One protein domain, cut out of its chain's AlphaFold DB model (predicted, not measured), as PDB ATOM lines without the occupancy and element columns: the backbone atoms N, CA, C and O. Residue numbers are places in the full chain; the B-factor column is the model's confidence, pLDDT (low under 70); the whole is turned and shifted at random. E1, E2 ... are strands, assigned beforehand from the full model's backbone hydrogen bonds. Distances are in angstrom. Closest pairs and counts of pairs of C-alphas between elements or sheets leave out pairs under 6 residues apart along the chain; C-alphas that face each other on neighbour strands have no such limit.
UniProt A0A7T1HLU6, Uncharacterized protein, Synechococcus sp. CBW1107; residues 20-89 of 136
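This is residues 20 to 89 of the 136 residues of an uncharacterized protein of Synechococcus sp. CBW1107 (UniProt A0A7T1HLU6). A long, bent and twisted ribbon of two strands, the hairpin of E3 and E4, makes the longest axis, and two short strands, E1 and E2, lie one after the other along the other side of E4. Between E1 and E2 the chain makes a long loop whose residues 29 to 34 stick out; residues 43 to 58 loop round near the end of the ribbon where E4 ends. The printed part has 70 residues, no named helix and four strands, E1 to E4, in one branched, mixed sheet of the all-strand class. It is loose, with a radius of gyration of the C-alphas of 14.5 A and spans of 44 by 31 by 20 A.

E1, residues 20 to 24, is parallel to E4, residues 74 to 88, at 40 degrees; N 22 and O 77 are within hydrogen-bond range at 3.0 A. E2, residues 40 to 42, is parallel to E4 at 34 degrees, with N 42 and O 84 at 2.9 A. E1 beside residues 76 to 80 and E2 beside residues 83 to 85 lie on one side of E4. On the other side is E3, residues 59 to 71, antiparallel at 167 degrees, with N 67 and O 78 at 3.0 A. E1 and E2 are apart, as are E2 and E3.

E1 begins at C-alpha 20 (176.219, 209.983, 204.026). E3 is 34.0 A long and bends by 63 degrees at residue 63. E4 is 36.7 A long, bends by 72 degrees at residue 85 and ends at C-alpha 88 (170.803, 199.599, 176.938).

The C-alphas farthest apart, those of Lys 45 and Glu 72, are 44.9 A apart. The links E1 to E2 and E2 to E3 are long; E3 to E4 is tight. The printed part has no cut, and no printed residue has a pLDDT under 70.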
ATOM      1  N   SER A  20     175.584 210.015 205.334       80.38
ATOM      2  CA  SER A  20     176.219 209.983 204.026       80.38
ATOM      3  C   SER A  20     176.010 208.633 203.350       80.38
ATOM      4  O   SER A  20     176.057 207.565 203.959       80.38
ATOM      5  N   SER A  21     175.735 208.685 202.052       81.69
ATOM      6  CA  SER A  21     175.658 207.510 201.193       81.69
ATOM      7  C   SER A  21     176.693 207.667 200.099       81.69
ATOM      8  O   SER A  21     176.674 208.653 199.365       81.69
ATOM      9  N   ARG A  22     177.624 206.719 200.000       84.69
ATOM     10  CA  ARG A  22     178.696 206.771 199.002       84.69
ATOM     11  C   ARG A  22     178.628 205.567 198.085       84.69
ATOM     12  O   ARG A  22     178.573 204.438 198.548       84.69
ATOM     13  N   VAL A  23     178.706 205.784 196.780       86.69
ATOM     14  CA  VAL A  23     178.945 204.697 195.826       86.69
ATOM     15  C   VAL A  23     180.446 204.626 195.562       86.69
ATOM     16  O   VAL A  23     181.084 205.647 195.303       86.69
ATOM     17  N   LYS A  24     181.036 203.436 195.684       85.38
ATOM     18  CA  LYS A  24     182.454 203.195 195.393       85.38
ATOM     19  C   LYS A  24     182.600 202.163 194.282       85.38
ATOM     20  O   LYS A  24     182.095 201.043 194.379       85.38
ATOM     21  N   VAL A  25     183.372 202.533 193.266       84.25
ATOM     22  CA  VAL A  25     183.900 201.611 192.259       84.25
ATOM     23  C   VAL A  25     185.264 201.130 192.772       84.25
ATOM     24  O   VAL A  25     186.150 201.959 192.972       84.25
ATOM     25  N   PRO A  26     185.468 199.827 193.031       74.75
ATOM     26  CA  PRO A  26     186.732 199.315 193.570       74.75
ATOM     27  C   PRO A  26     187.887 199.271 192.554       74.75
ATOM     28  O   PRO A  26     188.975 198.806 192.895       74.75
ATOM     29  N   GLN A  27     187.675 199.751 191.327       78.56
ATOM     30  CA  GLN A  27     188.708 199.846 190.302       78.56
ATOM     31  C   GLN A  27     189.563 201.093 190.537       78.56
ATOM     32  O   GLN A  27     189.087 202.222 190.433       78.56
ATOM     33  N   PHE A  28     190.834 200.888 190.852       75.81
ATOM     34  CA  PHE A  28     191.827 201.933 191.018       75.81
ATOM     35  C   PHE A  28     193.076 201.576 190.222       75.81
ATOM     36  O   PHE A  28     193.553 200.438 190.241       75.81
ATOM     37  N   GLN A  29     193.620 202.576 189.534       79.56
ATOM     38  CA  GLN A  29     194.965 202.495 188.988       79.56
ATOM     39  C   GLN A  29     195.952 202.707 190.131       79.56
ATOM     40  O   GLN A  29     195.959 203.747 190.792       79.56
ATOM     41  N   ARG A  30     196.774 201.696 190.408       76.50
ATOM     42  CA  ARG A  30     197.859 201.823 191.382       76.50
ATOM     43  C   ARG A  30     198.978 202.665 190.782       76.50
ATOM     44  O   ARG A  30     199.191 202.662 189.575       76.50
ATOM     45  N   ARG A  31     199.790 203.288 191.643       78.50
ATOM     46  CA  ARG A  31     201.006 204.025 191.236       78.50
ATOM     47  C   ARG A  31     201.976 203.177 190.395       78.50
ATOM     48  O   ARG A  31     202.755 203.715 189.625       78.50
ATOM     49  N   HIS A  32     201.920 201.855 190.554       72.12
ATOM     50  CA  HIS A  32     202.723 200.883 189.814       72.12
ATOM     51  C   HIS A  32     202.095 200.458 188.466       72.12
ATOM     52  O   HIS A  32     202.554 199.505 187.851       72.12
ATOM     53  N   GLY A  33     201.008 201.100 188.026       73.31
ATOM     54  CA  GLY A  33     200.331 200.800 186.758       73.31
ATOM     55  C   GLY A  33     199.423 199.565 186.778       73.31
ATOM     56  O   GLY A  33     198.696 199.335 185.819       73.31
ATOM     57  N   SER A  34     199.402 198.783 187.863       74.69
ATOM     58  CA  SER A  34     198.452 197.673 188.001       74.69
ATOM     59  C   SER A  34     197.042 198.172 188.319       74.69
ATOM     60  O   SER A  34     196.841 199.045 189.169       74.69
ATOM     61  N   LEU A  35     196.060 197.583 187.639       76.38
ATOM     62  CA  LEU A  35     194.638 197.783 187.895       76.38
ATOM     63  C   LEU A  35     194.188 196.827 189.003       76.38
ATOM     64  O   LEU A  35     194.549 195.649 189.004       76.38
ATOM     65  N   SER A  36     193.423 197.325 189.972       77.56
ATOM     66  CA  SER A  36     192.700 196.452 190.901       77.56
ATOM     67  C   SER A  36     191.530 195.749 190.208       77.56
ATOM     68  O   SER A  36     191.049 196.212 189.174       77.56
ATOM     69  N   GLU A  37     191.055 194.643 190.797       77.38
ATOM     70  CA  GLU A  37     189.843 193.960 190.331       77.38
ATOM     71  C   GLU A  37     188.651 194.926 190.442       77.38
ATOM     72  O   GLU A  37     188.171 195.249 191.533       77.38
ATOM     73  N   GLY A  38     188.240 195.454 189.290       81.56
ATOM     74  CA  GLY A  38     187.059 196.290 189.149       81.56
ATOM     75  C   GLY A  38     185.771 195.466 189.154       81.56
ATOM     76  O   GLY A  38     185.807 194.233 189.179       81.56
ATOM     77  N   PRO A  39     184.606 196.133 189.134       86.56
ATOM     78  CA  PRO A  39     183.349 195.432 188.940       86.56
ATOM     79  C   PRO A  39     183.346 194.752 187.569       86.56
ATOM     80  O   PRO A  39     183.814 195.315 186.579       86.56
ATOM     81  N   ARG A  40     182.793 193.542 187.496       87.94
ATOM     82  CA  ARG A  40     182.671 192.837 186.215       87.94
ATOM     83  C   ARG A  40     181.556 193.468 185.400       87.94
ATOM     84  O   ARG A  40     180.437 193.589 185.898       87.94
ATOM     85  N   ILE A  41     181.854 193.827 184.161       88.94
ATOM     86  CA  ILE A  41     180.862 194.343 183.223       88.94
ATOM     87  C   ILE A  41     180.413 193.194 182.324       88.94
ATOM     88  O   ILE A  41     181.238 192.448 181.786       88.94
ATOM     89  N   VAL A  42     179.099 193.022 182.210       90.25
ATOM     90  CA  VAL A  42     178.480 191.990 181.380       90.25
ATOM     91  C   VAL A  42     177.375 192.576 180.509       90.25
ATOM     92  O   VAL A  42     176.737 193.561 180.877       90.25
ATOM     93  N   ASP A  43     177.146 191.972 179.349       90.00
ATOM     94  CA  ASP A  43     176.033 192.326 178.469       90.00
ATOM     95  C   ASP A  43     174.707 191.675 178.924       90.00
ATOM     96  O   ASP A  43     174.629 190.935 179.915       90.00
ATOM     97  N   GLN A  44     173.634 191.900 178.162       87.38
ATOM     98  CA  GLN A  44     172.342 191.238 178.373       87.38
ATOM     99  C   GLN A  44     172.437 189.699 178.370       87.38
ATOM    100  O   GLN A  44     171.687 189.030 179.083       87.38
ATOM    101  N   LYS A  45     173.366 189.128 177.595       88.12
ATOM    102  CA  LYS A  45     173.600 187.684 177.455       88.12
ATOM    103  C   LYS A  45     174.598 187.133 178.480       88.12
ATOM    104  O   LYS A  45     174.944 185.954 178.404       88.12
ATOM    105  N   LYS A  46     175.010 187.940 179.467       87.19
ATOM    106  CA  LYS A  46     176.007 187.607 180.501       87.19
ATOM    107  C   LYS A  46     177.412 187.341 179.944       87.19
ATOM    108  O   LYS A  46     178.231 186.721 180.621       87.19
ATOM    109  N   GLN A  47     177.691 187.786 178.724       87.62
ATOM    110  CA  GLN A  47     179.021 187.780 178.135       87.62
ATOM    111  C   GLN A  47     179.836 188.929 178.713       87.62
ATOM    112  O   GLN A  47     179.294 189.984 179.046       87.62
ATOM    113  N   HIS A  48     181.139 188.707 178.870       85.69
ATOM    114  CA  HIS A  48     182.017 189.731 179.407       85.69
ATOM    115  C   HIS A  48     182.200 190.859 178.390       85.69
ATOM    116  O   HIS A  48     182.501 190.603 177.227       85.69
ATOM    117  N   LEU A  49     182.005 192.096 178.843       80.69
ATOM    118  CA  LEU A  49     182.294 193.299 178.072       80.69
ATOM    119  C   LEU A  49     183.635 193.857 178.547       80.69
ATOM    120  O   LEU A  49     183.696 194.624 179.508       80.69
ATOM    121  N   ASP A  50     184.708 193.438 177.882       74.44
ATOM    122  CA  ASP A  50     186.058 193.931 178.135       74.44
ATOM    123  C   ASP A  50     186.301 195.259 177.412       74.44
ATOM    124  O   ASP A  50     186.112 195.370 176.202       74.44
ATOM    125  N   GLY A  51     186.742 196.280 178.150       70.88
ATOM    126  CA  GLY A  51     187.255 197.533 177.579       70.88
ATOM    127  C   GLY A  51     186.220 198.498 176.983       70.88
ATOM    128  O   GLY A  51     186.605 199.587 176.565       70.88
ATOM    129  N   ALA A  52     184.928 198.159 176.968       71.62
ATOM    130  CA  ALA A  52     183.884 199.063 176.491       71.62
ATOM    131  C   ALA A  52     183.571 200.152 177.533       71.62
ATOM    132  O   ALA A  52     183.126 199.860 178.646       71.62
ATOM    133  N   ALA A  53     183.781 201.418 177.164       76.00
ATOM    134  CA  ALA A  53     183.328 202.554 177.958       76.00
ATOM    135  C   ALA A  53     181.801 202.689 177.838       76.00
ATOM    136  O   ALA A  53     181.259 202.803 176.739       76.00
ATOM    137  N   ILE A  54     181.111 202.654 178.977       83.19
ATOM    138  CA  ILE A  54     179.657 202.816 179.053       83.19
ATOM    139  C   ILE A  54     179.349 204.315 179.100       83.19
ATOM    140  O   ILE A  54     179.753 205.001 180.038       83.19
ATOM    141  N   GLY A  55     178.640 204.809 178.088       81.81
ATOM    142  CA  GLY A  55     178.197 206.194 177.978       81.81
ATOM    143  C   GLY A  55     177.164 206.573 179.034       81.81
ATOM    144  O   GLY A  55     176.360 205.741 179.477       81.81
ATOM    145  N   ASN A  56     177.161 207.852 179.412       83.44
ATOM    146  CA  ASN A  56     176.099 208.427 180.233       83.44
ATOM    147  C   ASN A  56     174.755 208.291 179.494       83.44
ATOM    148  O   ASN A  56     174.663 208.621 178.318       83.44
ATOM    149  N   GLY A  57     173.722 207.792 180.179       83.62
ATOM    150  CA  GLY A  57     172.421 207.466 179.571       83.62
ATOM    151  C   GLY A  57     172.210 205.976 179.292       83.62
ATOM    152  O   GLY A  57     171.088 205.566 179.014       83.62
ATOM    153  N   SER A  58     173.247 205.147 179.442       87.25
ATOM    154  CA  SER A  58     173.096 203.690 179.389       87.25
ATOM    155  C   SER A  58     172.243 203.166 180.549       87.25
ATOM    156  O   SER A  58     172.461 203.534 181.707       87.25
ATOM    157  N   ASN A  59     171.325 202.239 180.263       90.56
ATOM    158  CA  ASN A  59     170.540 201.556 181.292       90.56
ATOM    159  C   ASN A  59     171.279 200.311 181.780       90.56
ATOM    160  O   ASN A  59     171.596 199.412 180.993       90.56
ATOM    161  N   VAL A  60     171.533 200.238 183.089       91.12
ATOM    162  CA  VAL A  60     172.301 199.153 183.711       91.12
ATOM    163  C   VAL A  60     171.601 198.573 184.937       91.12
ATOM    164  O   VAL A  60     170.946 199.278 185.703       91.12
ATOM    165  N   VAL A  61     171.791 197.275 185.152       91.69
ATOM    166  CA  VAL A  61     171.429 196.567 186.382       91.69
ATOM    167  C   VAL A  61     172.703 196.296 187.165       91.69
ATOM    168  O   VAL A  61     173.701 195.837 186.616       91.69
ATOM    169  N   VAL A  62     172.680 196.580 188.462       91.25
ATOM    170  CA  VAL A  62     173.884 196.576 189.288       91.25
ATOM    171  C   VAL A  62     173.719 195.653 190.484       91.25
ATOM    172  O   VAL A  62     172.750 195.755 191.232       91.25
ATOM    173  N   ILE A  63     174.718 194.804 190.707       92.19
ATOM    174  CA  ILE A  63     174.892 194.059 191.954       92.19
ATOM    175  C   ILE A  63     175.940 194.789 192.787       92.19
ATOM    176  O   ILE A  63     177.066 195.006 192.329       92.19
ATOM    177  N   PHE A  64     175.588 195.144 194.019       92.69
ATOM    178  CA  PHE A  64     176.464 195.847 194.950       92.69
ATOM    179  C   PHE A  64     176.391 195.253 196.358       92.69
ATOM    180  O   PHE A  64     175.389 194.665 196.754       92.69
ATOM    181  N   ASN A  65     177.462 195.451 197.121       91.75
ATOM    182  CA  ASN A  65     177.521 195.153 198.547       91.75
ATOM    183  C   ASN A  65     177.342 196.443 199.343       91.75
ATOM    184  O   ASN A  65     177.890 197.480 198.965       91.75
ATOM    185  N   ILE A  66     176.622 196.368 200.459       92.56
ATOM    186  CA  ILE A  66     176.404 197.499 201.360       92.56
ATOM    187  C   ILE A  66     177.262 197.303 202.606       92.56
ATOM    188  O   ILE A  66     177.261 196.222 203.192       92.56
ATOM    189  N   TYR A  67     177.966 198.347 203.026       89.44
ATOM    190  CA  TYR A  67     178.618 198.405 204.334       89.44
ATOM    191  C   TYR A  67     178.280 199.716 205.025       89.44
ATOM    192  O   TYR A  67     178.502 200.797 204.474       89.44
ATOM    193  N   GLY A  68     177.736 199.599 206.233       89.31
ATOM    194  CA  GLY A  68     177.588 200.719 207.150       89.31
ATOM    195  C   GLY A  68     178.935 201.086 207.757       89.31
ATOM    196  O   GLY A  68     179.778 200.215 207.981       89.31
ATOM    197  N   TRP A  69     179.137 202.367 208.006       88.19
ATOM    198  CA  TRP A  69     180.275 202.880 208.751       88.19
ATOM    199  C   TRP A  69     179.804 204.002 209.666       88.19
ATOM    200  O   TRP A  69     178.824 204.693 209.377       88.19
ATOM    201  N   ASP A  70     180.495 204.142 210.785       87.44
ATOM    202  CA  ASP A  70     180.199 205.124 211.815       87.44
ATOM    203  C   ASP A  70     181.530 205.726 212.265       87.44
ATOM    204  O   ASP A  70     182.418 205.011 212.735       87.44
ATOM    205  N   GLU A  71     181.713 207.015 212.001       84.56
ATOM    206  CA  GLU A  71     182.922 207.773 212.302       84.56
ATOM    207  C   GLU A  71     182.539 209.020 213.113       84.56
ATOM    208  O   GLU A  71     181.425 209.524 213.024       84.56
ATOM    209  N   GLU A  72     183.479 209.598 213.866       79.56
ATOM    210  CA  GLU A  72     183.237 210.804 214.686       79.56
ATOM    211  C   GLU A  72     182.685 211.997 213.874       79.56
ATOM    212  O   GLU A  72     182.025 212.886 214.403       79.56
ATOM    213  N   LYS A  73     182.938 212.005 212.561       78.56
ATOM    214  CA  LYS A  73     182.493 213.042 211.620       78.56
ATOM    215  C   LYS A  73     181.140 212.748 210.964       78.56
ATOM    216  O   LYS A  73     180.682 213.560 210.162       78.56
ATOM    217  N   GLY A  74     180.527 211.607 211.260       82.00
ATOM    218  CA  GLY A  74     179.226 211.214 210.738       82.00
ATOM    219  C   GLY A  74     179.097 209.709 210.545       82.00
ATOM    220  O   GLY A  74     180.074 208.964 210.537       82.00
ATOM    221  N   CYS A  75     177.866 209.275 210.320       85.88
ATOM    222  CA  CYS A  75     177.555 207.895 209.991       85.88
ATOM    223  C   CYS A  75     177.088 207.785 208.539       85.88
ATOM    224  O   CYS A  75     176.666 208.753 207.890       85.88
ATOM    225  N   GLY A  76     177.178 206.588 207.982       88.44
ATOM    226  CA  GLY A  76     176.800 206.402 206.602       88.44
ATOM    227  C   GLY A  76     176.778 204.965 206.149       88.44
ATOM    228  O   GLY A  76     177.061 204.019 206.881       88.44
ATOM    229  N   MET A  77     176.438 204.812 204.881       91.88
ATOM    230  CA  MET A  77     176.534 203.548 204.181       91.88
ATOM    231  C   MET A  77     177.290 203.741 202.882       91.88
ATOM    232  O   MET A  77     177.242 204.791 202.239       91.88
ATOM    233  N   THR A  78     178.016 202.713 202.485       89.69
ATOM    234  CA  THR A  78     178.678 202.697 201.195       89.69
ATOM    235  C   THR A  78     178.203 201.507 200.388       89.69
ATOM    236  O   THR A  78     178.087 200.394 200.896       89.69
ATOM    237  N   PHE A  79     177.978 201.759 199.108       92.38
ATOM    238  CA  PHE A  79     177.587 200.791 198.105       92.38
ATOM    239  C   PHE A  79     178.803 200.486 197.233       92.38
ATOM    240  O   PHE A  79     179.281 201.351 196.498       92.38
ATOM    241  N   GLN A  80     179.336 199.271 197.323       90.12
ATOM    242  CA  GLN A  80     180.439 198.822 196.476       90.12
ATOM    243  C   GLN A  80     179.929 197.942 195.354       90.12
ATOM    244  O   GLN A  80     179.369 196.873 195.584       90.12
ATOM    245  N   LEU A  81     180.190 198.390 194.135       91.12
ATOM    246  CA  LEU A  81     179.769 197.727 192.910       91.12
ATOM    247  C   LEU A  81     180.559 196.426 192.713       91.12
ATOM    248  O   LEU A  81     181.781 196.405 192.872       91.12
ATOM    249  N   ARG A  82     179.857 195.340 192.373       89.56
ATOM    250  CA  ARG A  82     180.431 194.008 192.107       89.56
ATOM    251  C   ARG A  82     180.278 193.612 190.649       89.56
ATOM    252  O   ARG A  82     181.246 193.179 190.030       89.56
ATOM    253  N   VAL A  83     179.065 193.740 190.119       89.31
ATOM    254  CA  VAL A  83     178.738 193.374 188.739       89.31
ATOM    255  C   VAL A  83     177.807 194.428 188.163       89.31
ATOM    256  O   VAL A  83     176.880 194.866 188.843       89.31
ATOM    257  N   VAL A  84     178.058 194.816 186.919       90.19
ATOM    258  CA  VAL A  84     177.221 195.730 186.144       90.19
ATOM    259  C   VAL A  84     176.776 194.989 184.892       90.19
ATOM    260  O   VAL A  84     177.606 194.572 184.092       90.19
ATOM    261  N   GLN A  85     175.471 194.808 184.738       90.69
ATOM    262  CA  GLN A  85     174.857 194.251 183.544       90.69
ATOM    263  C   GLN A  85     174.266 195.384 182.708       90.69
ATOM    264  O   GLN A  85     173.384 196.100 183.176       90.69
ATOM    265  N   VAL A  86     174.730 195.537 181.473       88.62
ATOM    266  CA  VAL A  86     174.245 196.576 180.561       88.62
ATOM    267  C   VAL A  86     173.016 196.071 179.816       88.62
ATOM    268  O   VAL A  86     173.067 195.032 179.155       88.62
ATOM    269  N   PHE A  87     171.905 196.799 179.940       87.75
ATOM    270  CA  PHE A  87     170.663 196.521 179.226       87.75
ATOM    271  C   PHE A  87     170.536 197.387 177.975       87.75
ATOM    272  O   PHE A  87     170.257 196.861 176.906       87.75
ATOM    273  N   GLU A  88     170.790 198.686 178.080       85.25
ATOM    274  CA  GLU A  88     170.803 199.599 176.938       85.25
ATOM    275  C   GLU A  88     172.163 200.276 176.895       85.25
ATOM    276  O   GLU A  88     172.543 200.957 177.846       85.25
ATOM    277  N   PHE A  89     172.923 200.012 175.833       83.19
ATOM    278  CA  PHE A  89     174.279 200.519 175.686       83.19
ATOM    279  C   PHE A  89     174.264 201.794 174.854       83.19
ATOM    280  O   PHE A  89     173.990 201.754 173.656       83.19
TER     281      PHE A  89